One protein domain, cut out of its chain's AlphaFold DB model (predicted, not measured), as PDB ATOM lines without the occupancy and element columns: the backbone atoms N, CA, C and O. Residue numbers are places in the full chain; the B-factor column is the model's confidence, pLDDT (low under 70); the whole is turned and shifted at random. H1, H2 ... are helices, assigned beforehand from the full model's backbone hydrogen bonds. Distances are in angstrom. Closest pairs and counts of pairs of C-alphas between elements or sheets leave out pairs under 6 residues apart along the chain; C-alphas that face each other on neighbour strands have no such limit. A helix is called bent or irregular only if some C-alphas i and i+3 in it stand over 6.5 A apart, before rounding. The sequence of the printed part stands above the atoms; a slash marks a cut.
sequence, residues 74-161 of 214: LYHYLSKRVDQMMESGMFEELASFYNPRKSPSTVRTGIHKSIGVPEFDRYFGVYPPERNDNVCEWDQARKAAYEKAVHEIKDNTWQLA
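Overview. This is residues 74 to 161 of the 214 residues of the protein "adenylate isopentenyltransferase 8, chloroplastic-like" of Raphanus sativus (UniProt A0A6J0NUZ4). A helical hairpin, H3 folding back into the longer H4 through a wide loop, packs with a sharply kinked helix, H1, whose first part meets H4 and whose last part reaches H3. A small fourth helix, H2, sits off to one side on the long stretch between H1 and H3, and residues 131 to 137 of the loop before H4 stick out. The printed part has 88 residues with four named helices, in the order H1, H2, H3, H4, and no named strand; its class is all helix. It is compact, with a radius of gyration of the C-alphas of 13.5 A, and spans 40 by 30 by 21 A.

Arrangement. H1, residues 74 to 97, has a kink of 67 degrees near residue 89 and is irregular, with C-alphas 88 and 91 8.5 A apart; its line is a rough one. With residues 75 to 82 alone it touches residues 150 to 158 of H4, residues 140 to 161; the closest C-alphas, those of Ser 79 and Lys 154, are 5.4 A apart. Their lines stand at a steep tilt of 56 degrees, opposite ways. With residues 94 to 95 alone H1 touches H3, residues 117 to 126, at a steep tilt of 54 degrees, the same way; the closest C-alphas, those of Leu 94 and Val 117, are 6.6 A apart. H2, residues 110 to 113, touches no helix: it is close to H3 but not clearly touching, the closest C-alphas being those of His 112 and Pro 118, 7.3 A apart, and it is apart from H1 and H4. H3 and H4 are a helical hairpin: they touch at a shallow tilt of 15 degrees, opposite ways, with the C-alphas of Glu 119 and Ala 149 closest at 5.2 A. The helix packing is mostly crossed, but only just, with 1 of 3 touching pairs at a shallow tilt. Every O i to N i+4 pair in H4 is within hydrogen-bond range, against 17 of 20 in H1 and 4 of 6 in H3; H2 is too short for such a pair.

Along the chain. H1 begins at C-alpha 74, (-0.096, 68.347, -44.893), and measures 28.6 A from first to last C-alpha. H2 measures 5.9 A. H3 begins at C-alpha 117, (-2.475, 47.791, -36.703), and measures 14.4 A. H4 measures 31.7 A and ends at C-alpha 161, (4.330, 63.724, -39.348).

Size, cuts and confidence. The C-alphas of Leu 74 and Asn 134, the two farthest apart, are 39.8 A apart, while those of the first and last printed residues are 8.5 A apart. The printed part has no cut. The links from H1 to H2 and from H3 to H4 are long, with 12 and 13 residues; that from H2 to H3 is tight. The mean pLDDT of the printed part is 89.8, with residues 102 to 107 and 131 to 136 under 70.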
ATOM      1  N   LEU A  74      -0.521  69.696 -45.248       96.94
ATOM      2  CA  LEU A  74      -0.096  68.347 -44.893       96.94
ATOM      3  C   LEU A  74      -1.146  67.621 -44.044       96.94
ATOM      4  O   LEU A  74      -1.443  66.463 -44.322       96.94
ATOM      5  N   TYR A  75      -1.747  68.293 -43.056       96.38
ATOM      6  CA  TYR A  75      -2.811  67.711 -42.232       96.38
ATOM      7  C   TYR A  75      -4.002  67.232 -43.077       96.38
ATOM      8  O   TYR A  75      -4.417  66.076 -42.972       96.38
ATOM      9  N   HIS A  76      -4.510  68.094 -43.966       96.25
ATOM     10  CA  HIS A  76      -5.627  67.746 -44.849       96.25
ATOM     11  C   HIS A  76      -5.258  66.614 -45.810       96.25
ATOM     12  O   HIS A  76      -6.032  65.674 -45.984       96.25
ATOM     13  N   TYR A  77      -4.061  66.676 -46.399       97.12
ATOM     14  CA  TYR A  77      -3.577  65.653 -47.318       97.12
ATOM     15  C   TYR A  77      -3.454  64.282 -46.640       97.12
ATOM     16  O   TYR A  77      -3.909  63.283 -47.191       97.12
ATOM     17  N   LEU A  78      -2.884  64.221 -45.432       97.31
ATOM     18  CA  LEU A  78      -2.729  62.969 -44.688       97.31
ATOM     19  C   LEU A  78      -4.077  62.367 -44.286       97.31
ATOM     20  O   LEU A  78      -4.248  61.160 -44.431       97.31
ATOM     21  N   SER A  79      -5.025  63.195 -43.835       97.25
ATOM     22  CA  SER A  79      -6.385  62.745 -43.515       97.25
ATOM     23  C   SER A  79      -7.065  62.122 -44.738       97.25
ATOM     24  O   SER A  79      -7.494  60.971 -44.679       97.25
ATOM     25  N   LYS A  80      -7.042  62.828 -45.879       97.31
ATOM     26  CA  LYS A  80      -7.587  62.333 -47.151       97.31
ATOM     27  C   LYS A  80      -6.895  61.051 -47.622       97.31
ATOM     28  O   LYS A  80      -7.548  60.150 -48.130       97.31
ATOM     29  N   ARG A  81      -5.575  60.951 -47.452       97.62
ATOM     30  CA  ARG A  81      -4.818  59.748 -47.824       97.62
ATOM     31  C   ARG A  81      -5.241  58.537 -46.996       97.62
ATOM     32  O   ARG A  81      -5.275  57.443 -47.538       97.62
ATOM     33  N   VAL A  82      -5.555  58.714 -45.709       98.25
ATOM     34  CA  VAL A  82      -6.091  57.620 -44.882       98.25
ATOM     35  C   VAL A  82      -7.449  57.173 -45.409       98.25
ATOM     36  O   VAL A  82      -7.644  55.973 -45.554       98.25
ATOM     37  N   ASP A  83      -8.340  58.099 -45.772       98.25
ATOM     38  CA  ASP A  83      -9.630  57.736 -46.384       98.25
ATOM     39  C   ASP A  83      -9.423  56.900 -47.653       98.25
ATOM     40  O   ASP A  83      -9.952  55.799 -47.764       98.25
ATOM     41  N   GLN A  84      -8.536  57.352 -48.543       98.19
ATOM     42  CA  GLN A  84      -8.178  56.619 -49.760       98.19
ATOM     43  C   GLN A  84      -7.555  55.247 -49.469       98.19
ATOM     44  O   GLN A  84      -7.792  54.300 -50.211       98.19
ATOM     45  N   MET A  85      -6.753  55.117 -48.405       97.94
ATOM     46  CA  MET A  85      -6.192  53.829 -47.981       97.94
ATOM     47  C   MET A  85      -7.295  52.875 -47.514       97.94
ATOM     48  O   MET A  85      -7.260  51.702 -47.880       97.94
ATOM     49  N   MET A  86      -8.285  53.370 -46.762       97.94
ATOM     50  CA  MET A  86      -9.442  52.569 -46.355       97.94
ATOM     51  C   MET A  86     -10.259  52.122 -47.571       97.94
ATOM     52  O   MET A  86     -10.554  50.940 -47.694       97.94
ATOM     53  N   GLU A  87     -10.544  53.034 -48.504       97.50
ATOM     54  CA  GLU A  87     -11.240  52.735 -49.768       97.50
ATOM     55  C   GLU A  87     -10.472  51.742 -50.657       97.50
ATOM     56  O   GLU A  87     -11.079  50.996 -51.421       97.50
ATOM     57  N   SER A  88      -9.139  51.719 -50.559       97.56
ATOM     58  CA  SER A  88      -8.263  50.865 -51.375       97.56
ATOM     59  C   SER A  88      -7.970  49.491 -50.760       97.56
ATOM     60  O   SER A  88      -7.116  48.777 -51.285       97.56
ATOM     61  N   GLY A  89      -8.632  49.108 -49.665       96.88
ATOM     62  CA  GLY A  89      -8.517  47.760 -49.097       96.88
ATOM     63  C   GLY A  89      -7.688  47.632 -47.811       96.88
ATOM     64  O   GLY A  89      -7.334  46.522 -47.409       96.88
ATOM     65  N   MET A  90      -7.332  48.743 -47.149       97.56
ATOM     66  CA  MET A  90      -6.539  48.686 -45.909       97.56
ATOM     67  C   MET A  90      -7.259  47.916 -44.793       97.56
ATOM     68  O   MET A  90      -6.604  47.233 -44.004       97.56
ATOM     69  N   PHE A  91      -8.587  48.018 -44.702       96.75
ATOM     70  CA  PHE A  91      -9.359  47.305 -43.683       96.75
ATOM     71  C   PHE A  91      -9.229  45.786 -43.844       96.75
ATOM     72  O   PHE A  91      -8.976  45.078 -42.871       96.75
ATOM     73  N   GLU A  92      -9.347  45.300 -45.074       95.88
ATOM     74  CA  GLU A  92      -9.279  43.894 -45.460       95.88
ATOM     75  C   GLU A  92      -7.872  43.328 -45.249       95.88
ATOM     76  O   GLU A  92      -7.719  42.212 -44.738       95.88
ATOM     77  N   GLU A  93      -6.834  44.109 -45.572       96.94
ATOM     78  CA  GLU A  93      -5.448  43.757 -45.254       96.94
ATOM     79  C   GLU A  93      -5.249  43.590 -43.742       96.94
ATOM     80  O   GLU A  93      -4.680  42.593 -43.289       96.94
ATOM     81  N   LEU A  94      -5.759  44.529 -42.938       95.88
ATOM     82  CA  LEU A  94      -5.651  44.474 -41.479       95.88
ATOM     83  C   LEU A  94      -6.467  43.323 -40.883       95.88
ATOM     84  O   LEU A  94      -5.990  42.650 -39.969       95.88
ATOM     85  N   ALA A  95      -7.658  43.060 -41.417       94.81
ATOM     86  CA  ALA A  95      -8.503  41.938 -41.025       94.81
ATOM     87  C   ALA A  95      -7.815  40.595 -41.309       94.81
ATOM     88  O   ALA A  95      -7.826  39.702 -40.460       94.81
ATOM     89  N   SER A  96      -7.155  40.475 -42.464       94.12
ATOM     90  CA  SER A  96      -6.370  39.291 -42.840       94.12
ATOM     91  C   SER A  96      -5.109  39.130 -41.987       94.12
ATOM     92  O   SER A  96      -4.677  38.011 -41.706       94.12
ATOM     93  N   PHE A  97      -4.509  40.243 -41.559       93.56
ATOM     94  CA  PHE A  97      -3.320  40.257 -40.709       93.56
ATOM     95  C   PHE A  97      -3.625  39.977 -39.225       93.56
ATOM     96  O   PHE A  97      -2.743  39.526 -38.482       93.56
ATOM     97  N   TYR A  98      -4.855  40.240 -38.781       92.06
ATOM     98  CA  TYR A  98      -5.261  40.108 -37.388       92.06
ATOM     99  C   TYR A  98      -5.118  38.671 -36.874       92.06
ATOM    100  O   TYR A  98      -5.550  37.696 -37.492       92.06
ATOM    101  N   ASN A  99      -4.528  38.531 -35.686       88.00
ATOM    102  CA  ASN A  99      -4.356  37.238 -35.037       88.00
ATOM    103  C   ASN A  99      -4.799  37.309 -33.567       88.00
ATOM    104  O   ASN A  99      -4.027  37.792 -32.736       88.00
ATOM    105  N   PRO A 100      -5.969  36.744 -33.207       81.38
ATOM    106  CA  PRO A 100      -6.505  36.829 -31.847       81.38
ATOM    107  C   PRO A 100      -5.665  36.063 -30.813       81.38
ATOM    108  O   PRO A 100      -5.790  36.297 -29.614       81.38
ATOM    109  N   ARG A 101      -4.790  35.141 -31.249       75.00
ATOM    110  CA  ARG A 101      -3.891  34.388 -30.355       75.00
ATOM    111  C   ARG A 101      -2.662  35.193 -29.951       75.00
ATOM    112  O   ARG A 101      -2.010  34.857 -28.964       75.00
ATOM    113  N   LYS A 102      -2.324  36.244 -30.701       69.56
ATOM    114  CA  LYS A 102      -1.329  37.218 -30.271       69.56
ATOM    115  C   LYS A 102      -2.052  38.206 -29.364       69.56
ATOM    116  O   LYS A 102      -2.644  39.168 -29.837       69.56
ATOM    117  N   SER A 103      -2.016  37.937 -28.056       55.91
ATOM    118  CA  SER A 103      -2.412  38.925 -27.048       55.91
ATOM    119  C   SER A 103      -1.745  40.263 -27.391       55.91
ATOM    120  O   SER A 103      -0.596  40.231 -27.853       55.91
ATOM    121  N   PRO A 104      -2.411  41.417 -27.195       58.31
ATOM    122  CA  PRO A 104      -1.765  42.715 -27.296       58.31
ATOM    123  C   PRO A 104      -0.661  42.779 -26.239       58.31
ATOM    124  O   PRO A 104      -0.850  43.274 -25.130       58.31
ATOM    125  N   SER A 105       0.510  42.236 -26.571       56.94
ATOM    126  CA  SER A 105       1.698  42.347 -25.751       56.94
ATOM    127  C   SER A 105       1.922  43.836 -25.553       56.94
ATOM    128  O   SER A 105       1.953  44.594 -26.528       56.94
ATOM    129  N   THR A 106       2.090  44.259 -24.304       60.16
ATOM    130  CA  THR A 106       2.311  45.662 -23.930       60.16
ATOM    131  C   THR A 106       3.461  46.307 -24.710       60.16
ATOM    132  O   THR A 106       3.473  47.523 -24.897       60.16
ATOM    133  N   VAL A 107       4.385  45.505 -25.254       69.81
ATOM    134  CA  VAL A 107       5.447  45.951 -26.160       69.81
ATOM    135  C   VAL A 107       5.187  45.472 -27.590       69.81
ATOM    136  O   VAL A 107       5.469  44.331 -27.942       69.81
ATOM    137  N   ARG A 108       4.702  46.369 -28.455       81.56
ATOM    138  CA  ARG A 108       4.608  46.114 -29.902       81.56
ATOM    139  C   ARG A 108       5.989  46.189 -30.554       81.56
ATOM    140  O   ARG A 108       6.733  47.152 -30.352       81.56
ATOM    141  N   THR A 109       6.312  45.212 -31.399       85.62
ATOM    142  CA  THR A 109       7.607  45.116 -32.094       85.62
ATOM    143  C   THR A 109       7.441  44.916 -33.597       85.62
ATOM    144  O   THR A 109       6.492  44.277 -34.045       85.62
ATOM    145  N   GLY A 110       8.400  45.416 -34.382       89.12
ATOM    146  CA  GLY A 110       8.417  45.228 -35.835       89.12
ATOM    147  C   GLY A 110       7.177  45.804 -36.524       89.12
ATOM    148  O   GLY A 110       6.745  46.908 -36.191       89.12
ATOM    149  N   ILE A 111       6.606  45.039 -37.459       91.25
ATOM    150  CA  ILE A 111       5.434  45.427 -38.262       91.25
ATOM    151  C   ILE A 111       4.177  45.696 -37.419       91.25
ATOM    152  O   ILE A 111       3.351  46.515 -37.796       91.25
ATOM    153  N   HIS A 112       4.070  45.113 -36.220       91.25
ATOM    154  CA  HIS A 112       2.951  45.377 -35.309       91.25
ATOM    155  C   HIS A 112       2.954  46.810 -34.737       91.25
ATOM    156  O   HIS A 112       2.026  47.191 -34.034       91.25
ATOM    157  N   LYS A 113       3.998  47.613 -34.999       92.44
ATOM    158  CA  LYS A 113       4.045  49.046 -34.654       92.44
ATOM    159  C   LYS A 113       3.459  49.955 -35.738       92.44
ATOM    160  O   LYS A 113       3.386  51.160 -35.504       92.44
ATOM    161  N   SER A 114       3.136  49.422 -36.914       95.62
ATOM    162  CA  SER A 114       2.599  50.203 -38.028       95.62
ATOM    163  C   SER A 114       1.273  50.848 -37.639       95.62
ATOM    164  O   SER A 114       0.399  50.168 -37.110       95.62
ATOM    165  N   ILE A 115       1.129  52.149 -37.904       97.31
ATOM    166  CA  ILE A 115      -0.139  52.871 -37.722       97.31
ATOM    167  C   ILE A 115      -1.208  52.175 -38.570       97.31
ATOM    168  O   ILE A 115      -0.960  51.869 -39.736       97.31
ATOM    169  N   GLY A 116      -2.359  51.893 -37.971       97.06
ATOM    170  CA  GLY A 116      -3.405  51.036 -38.521       97.06
ATOM    171  C   GLY A 116      -3.561  49.750 -37.724       97.06
ATOM    172  O   GLY A 116      -4.676  49.389 -37.359       97.06
ATOM    173  N   VAL A 117      -2.447  49.082 -37.403       95.94
ATOM    174  CA  VAL A 117      -2.475  47.791 -36.703       95.94
ATOM    175  C   VAL A 117      -2.973  47.950 -35.259       95.94
ATOM    176  O   VAL A 117      -3.955  47.306 -34.918       95.94
ATOM    177  N   PRO A 118      -2.402  48.815 -34.395       94.19
ATOM    178  CA  PRO A 118      -2.905  49.010 -33.031       94.19
ATOM    179  C   PRO A 118      -4.367  49.461 -32.934       94.19
ATOM    180  O   PRO A 118      -5.053  49.131 -31.964       94.19
ATOM    181  N   GLU A 119      -4.801  50.288 -33.879       96.44
ATOM    182  CA  GLU A 119      -6.143  50.849 -33.954       96.44
ATOM    183  C   GLU A 119      -7.144  49.750 -34.312       96.44
ATOM    184  O   GLU A 119      -8.113  49.540 -33.578       96.44
ATOM    185  N   PHE A 120      -6.855  48.974 -35.357       95.88
ATOM    186  CA  PHE A 120      -7.733  47.889 -35.775       95.88
ATOM    187  C   PHE A 120      -7.600  46.612 -34.941       95.88
ATOM    188  O   PHE A 120      -8.596  45.922 -34.784       95.88
ATOM    189  N   ASP A 121      -6.466  46.333 -34.290       93.25
ATOM    190  CA  ASP A 121      -6.361  45.261 -33.284       93.25
ATOM    191  C   ASP A 121      -7.401  45.463 -32.166       93.25
ATOM    192  O   ASP A 121      -8.034  44.509 -31.711       93.25
ATOM    193  N   ARG A 122      -7.602  46.716 -31.726       93.12
ATOM    194  CA  ARG A 122      -8.619  47.066 -30.718       93.12
ATOM    195  C   ARG A 122     -10.033  46.883 -31.260       93.12
ATOM    196  O   ARG A 122     -10.877  46.345 -30.548       93.12
ATOM    197  N   TYR A 123     -10.279  47.307 -32.499       95.19
ATOM    198  CA  TYR A 123     -11.565  47.111 -33.170       95.19
ATOM    199  C   TYR A 123     -11.897  45.620 -33.326       95.19
ATOM    200  O   TYR A 123     -12.948  45.182 -32.869       95.19
ATOM    201  N   PHE A 124     -10.976  44.821 -33.872       94.75
ATOM    202  CA  PHE A 124     -11.142  43.382 -34.091       94.75
ATOM    203  C   PHE A 124     -11.211  42.561 -32.802       94.75
ATOM    204  O   PHE A 124     -11.742  41.451 -32.803       94.75
ATOM    205  N   GLY A 125     -10.707  43.100 -31.689       91.69
ATOM    206  CA  GLY A 125     -10.914  42.520 -30.366       91.69
ATOM    207  C   GLY A 125     -12.384  42.515 -29.933       91.69
ATOM    208  O   GLY A 125     -12.792  41.615 -29.204       91.69
ATOM    209  N   VAL A 126     -13.175  43.489 -30.396       92.81
ATOM    210  CA  VAL A 126     -14.618  43.601 -30.113       92.81
ATOM    211  C   VAL A 126     -15.453  43.037 -31.263       92.81
ATOM    212  O   VAL A 126     -16.420  42.319 -31.024       92.81
ATOM    213  N   TYR A 127     -15.051  43.325 -32.502       92.56
ATOM    214  CA  TYR A 127     -15.723  42.910 -33.733       92.56
ATOM    215  C   TYR A 127     -14.755  42.111 -34.614       92.56
ATOM    216  O   TYR A 127     -14.149  42.679 -35.527       92.56
ATOM    217  N   PRO A 128     -14.556  40.809 -34.340       90.88
ATOM    218  CA  PRO A 128     -13.626  39.985 -35.101       90.88
ATOM    219  C   PRO A 128     -13.946  39.974 -36.603       90.88
ATOM    220  O   PRO A 128     -15.122  40.052 -36.967       90.88
ATOM    221  N   PRO A 129     -12.934  39.825 -37.476       89.44
ATOM    222  CA  PRO A 129     -13.158  39.639 -38.904       89.44
ATOM    223  C   PRO A 129     -14.136  38.487 -39.166       89.44
ATOM    224  O   PRO A 129     -13.929  37.363 -38.696       89.44
ATOM    225  N   GLU A 130     -15.207  38.770 -39.903       80.00
ATOM    226  CA  GLU A 130     -16.197  37.769 -40.293       80.00
ATOM    227  C   GLU A 130     -15.579  36.790 -41.299       80.00
ATOM    228  O   GLU A 130     -14.832  37.184 -42.191       80.00
ATOM    229  N   ARG A 131     -15.858  35.492 -41.131       64.38
ATOM    230  CA  ARG A 131     -15.362  34.423 -42.019       64.38
ATOM    231  C   ARG A 131     -16.403  33.913 -43.020       64.38
ATOM    232  O   ARG A 131     -16.053  33.083 -43.848       64.38
ATOM    233  N   ASN A 132     -17.655  34.361 -42.913       55.53
ATOM    234  CA  ASN A 132     -18.784  33.851 -43.693       55.53
ATOM    235  C   ASN A 132     -19.446  34.971 -44.508       55.53
ATOM    236  O   ASN A 132     -19.627  36.070 -43.996       55.53
ATOM    237  N   ASP A 133     -19.905  34.629 -45.715       55.25
ATOM    238  CA  ASP A 133     -20.544  35.519 -46.704       55.25
ATOM    239  C   ASP A 133     -21.953  36.022 -46.326       55.25
ATOM    240  O   ASP A 133     -22.603  36.717 -47.109       55.25
ATOM    241  N   ASN A 134     -22.458  35.700 -45.131       55.69
ATOM    242  CA  ASN A 134     -23.712  36.277 -44.653       55.69
ATOM    243  C   ASN A 134     -23.435  37.694 -44.155       55.69
ATOM    244  O   ASN A 134     -23.091  37.897 -42.991       55.69
ATOM    245  N   VAL A 135     -23.578  38.661 -45.061       57.94
ATOM    246  CA  VAL A 135     -23.494  40.094 -44.775       57.94
ATOM    247  C   VAL A 135     -24.603  40.467 -43.789       57.94
ATOM    248  O   VAL A 135     -25.721  40.802 -44.178       57.94
ATOM    249  N   CYS A 136     -24.316  40.393 -42.491       64.56
ATOM    250  CA  CYS A 136     -25.107  41.106 -41.503       64.56
ATOM    251  C   CYS A 136     -24.743  42.584 -41.617       64.56
ATOM    252  O   CYS A 136     -23.578  42.965 -41.490       64.56
ATOM    253  N   GLU A 137     -25.743  43.422 -41.885       80.56
ATOM    254  CA  GLU A 137     -25.560  44.866 -41.896       80.56
ATOM    255  C   GLU A 137     -24.925  45.304 -40.568       80.56
ATOM    256  O   GLU A 137     -25.379  44.902 -39.493       80.56
ATOM    257  N   TRP A 138     -23.842  46.084 -40.627       88.00
ATOM    258  CA  TRP A 138     -23.178  46.536 -39.407       88.00
ATOM    259  C   TRP A 138     -24.142  47.397 -38.597       88.00
ATOM    260  O   TRP A 138     -24.653  48.410 -39.092       88.00
ATOM    261  N   ASP A 139     -24.343  47.011 -37.338       90.88
ATOM    262  CA  ASP A 139     -25.081  47.833 -36.397       90.88
ATOM    263  C   ASP A 139     -24.378  49.185 -36.174       90.88
ATOM    264  O   ASP A 139     -23.222  49.420 -36.556       90.88
ATOM    265  N   GLN A 140     -25.103  50.111 -35.551       93.56
ATOM    266  CA  GLN A 140     -24.597  51.456 -35.302       93.56
ATOM    267  C   GLN A 140     -23.344  51.455 -34.408       93.56
ATOM    268  O   GLN A 140     -22.475  52.312 -34.574       93.56
ATOM    269  N   ALA A 141     -23.221  50.498 -33.484       95.25
ATOM    270  CA  ALA A 141     -22.094  50.421 -32.562       95.25
ATOM    271  C   ALA A 141     -20.810  49.965 -33.277       95.25
ATOM    272  O   ALA A 141     -19.738  50.525 -33.029       95.25
ATOM    273  N   ARG A 142     -20.911  49.007 -34.204       95.25
ATOM    274  CA  ARG A 142     -19.810  48.543 -35.056       95.25
ATOM    275  C   ARG A 142     -19.360  49.632 -36.023       95.25
ATOM    276  O   ARG A 142     -18.161  49.892 -36.106       95.25
ATOM    277  N   LYS A 143     -20.301  50.329 -36.677       95.25
ATOM    278  CA  LYS A 143     -20.004  51.490 -37.541       95.25
ATOM    279  C   LYS A 143     -19.256  52.585 -36.769       95.25
ATOM    280  O   LYS A 143     -18.180  53.003 -37.190       95.25
ATOM    281  N   ALA A 144     -19.742  52.964 -35.586       97.00
ATOM    282  CA  ALA A 144     -19.088  53.973 -34.752       97.00
ATOM    283  C   ALA A 144     -17.688  53.540 -34.270       97.00
ATOM    284  O   ALA A 144     -16.761  54.349 -34.220       97.00
ATOM    285  N   ALA A 145     -17.501  52.261 -33.924       97.44
ATOM    286  CA  ALA A 145     -16.194  51.737 -33.529       97.44
ATOM    287  C   ALA A 145     -15.190  51.731 -34.693       97.44
ATOM    288  O   ALA A 145     -14.014  52.036 -34.485       97.44
ATOM    289  N   TYR A 146     -15.653  51.420 -35.906       97.44
ATOM    290  CA  TYR A 146     -14.854  51.503 -37.125       97.44
ATOM    291  C   TYR A 146     -14.419  52.946 -37.406       97.44
ATOM    292  O   TYR A 146     -13.225  53.216 -37.535       97.44
ATOM    293  N   GLU A 147     -15.362  53.893 -37.418       97.88
ATOM    294  CA  GLU A 147     -15.077  55.317 -37.641       97.88
ATOM    295  C   GLU A 147     -14.085  55.866 -36.612       97.88
ATOM    296  O   GLU A 147     -13.154  56.595 -36.961       97.88
ATOM    297  N   LYS A 148     -14.226  55.454 -35.346       98.25
ATOM    298  CA  LYS A 148     -13.276  55.796 -34.288       98.25
ATOM    299  C   LYS A 148     -11.869  55.273 -34.587       98.25
ATOM    300  O   LYS A 148     -10.912  56.027 -34.432       98.25
ATOM    301  N   ALA A 149     -11.723  54.017 -35.011       98.12
ATOM    302  CA  ALA A 149     -10.418  53.450 -35.355       98.12
ATOM    303  C   ALA A 149      -9.771  54.195 -36.537       98.12
ATOM    304  O   ALA A 149      -8.591  54.539 -36.481       98.12
ATOM    305  N   VAL A 150     -10.554  54.529 -37.570       98.50
ATOM    306  CA  VAL A 150     -10.087  55.334 -38.713       98.50
ATOM    307  C   VAL A 150      -9.656  56.735 -38.269       98.50
ATOM    308  O   VAL A 150      -8.612  57.229 -38.697       98.50
ATOM    309  N   HIS A 151     -10.413  57.374 -37.377       98.50
ATOM    310  CA  HIS A 151     -10.048  58.678 -36.827       98.50
ATOM    311  C   HIS A 151      -8.726  58.624 -36.045       98.50
ATOM    312  O   HIS A 151      -7.842  59.450 -36.266       98.50
ATOM    313  N   GLU A 152      -8.532  57.603 -35.208       98.38
ATOM    314  CA  GLU A 152      -7.274  57.403 -34.480       98.38
ATOM    315  C   GLU A 152      -6.075  57.190 -35.427       98.38
ATOM    316  O   GLU A 152      -4.985  57.698 -35.154       98.38
ATOM    317  N   ILE A 153      -6.258  56.507 -36.566       98.56
ATOM    318  CA  ILE A 153      -5.217  56.363 -37.604       98.56
ATOM    319  C   ILE A 153      -4.830  57.726 -38.178       98.56
ATOM    320  O   ILE A 153      -3.638  58.004 -38.356       98.56
ATOM    321  N   LYS A 154      -5.816  58.583 -38.469       98.62
ATOM    322  CA  LYS A 154      -5.578  59.947 -38.968       98.62
ATOM    323  C   LYS A 154      -4.779  60.762 -37.956       98.62
ATOM    324  O   LYS A 154      -3.747  61.336 -38.315       98.62
ATOM    325  N   ASP A 155      -5.189  60.732 -36.691       98.19
ATOM    326  CA  ASP A 155      -4.505  61.431 -35.606       98.19
ATOM    327  C   ASP A 155      -3.075  60.926 -35.410       98.19
ATOM    328  O   ASP A 155      -2.129  61.715 -35.383       98.19
ATOM    329  N   ASN A 156      -2.876  59.611 -35.335       98.19
ATOM    330  CA  ASN A 156      -1.548  59.030 -35.151       98.19
ATOM    331  C   ASN A 156      -0.630  59.304 -36.348       98.19
ATOM    332  O   ASN A 156       0.556  59.596 -36.157       98.19
ATOM    333  N   THR A 157      -1.169  59.282 -37.571       98.19
ATOM    334  CA  THR A 157      -0.439  59.666 -38.791       98.19
ATOM    335  C   THR A 157       0.006  61.123 -38.717       98.19
ATOM    336  O   THR A 157       1.158  61.443 -39.021       98.19
ATOM    337  N   TRP A 158      -0.872  62.008 -38.247       98.06
ATOM    338  CA  TRP A 158      -0.552  63.417 -38.069       98.06
ATOM    339  C   TRP A 158       0.516  63.656 -36.994       98.06
ATOM    340  O   TRP A 158       1.482  64.390 -37.218       98.06
ATOM    341  N   GLN A 159       0.393  62.998 -35.841       97.88
ATOM    342  CA  GLN A 159       1.389  63.083 -34.771       97.88
ATOM    343  C   GLN A 159       2.752  62.548 -35.219       97.88
ATOM    344  O   GLN A 159       3.792  63.092 -34.836       97.88
ATOM    345  N   LEU A 160       2.773  61.497 -36.044       97.56
ATOM    346  CA  LEU A 160       4.005  61.000 -36.645       97.56
ATOM    347  C   LEU A 160       4.633  62.047 -37.573       97.56
ATOM    348  O   LEU A 160       5.831  62.299 -37.451       97.56
ATOM    349  N   ALA A 161       3.844  62.686 -38.440       97.69
ATOM    350  CA  ALA A 161       4.330  63.724 -39.348       97.69
ATOM    351  C   ALA A 161       4.943  64.916 -38.591       97.69
ATOM    352  O   ALA A 161       6.056  65.339 -38.909       97.69
TER     353      ALA A 161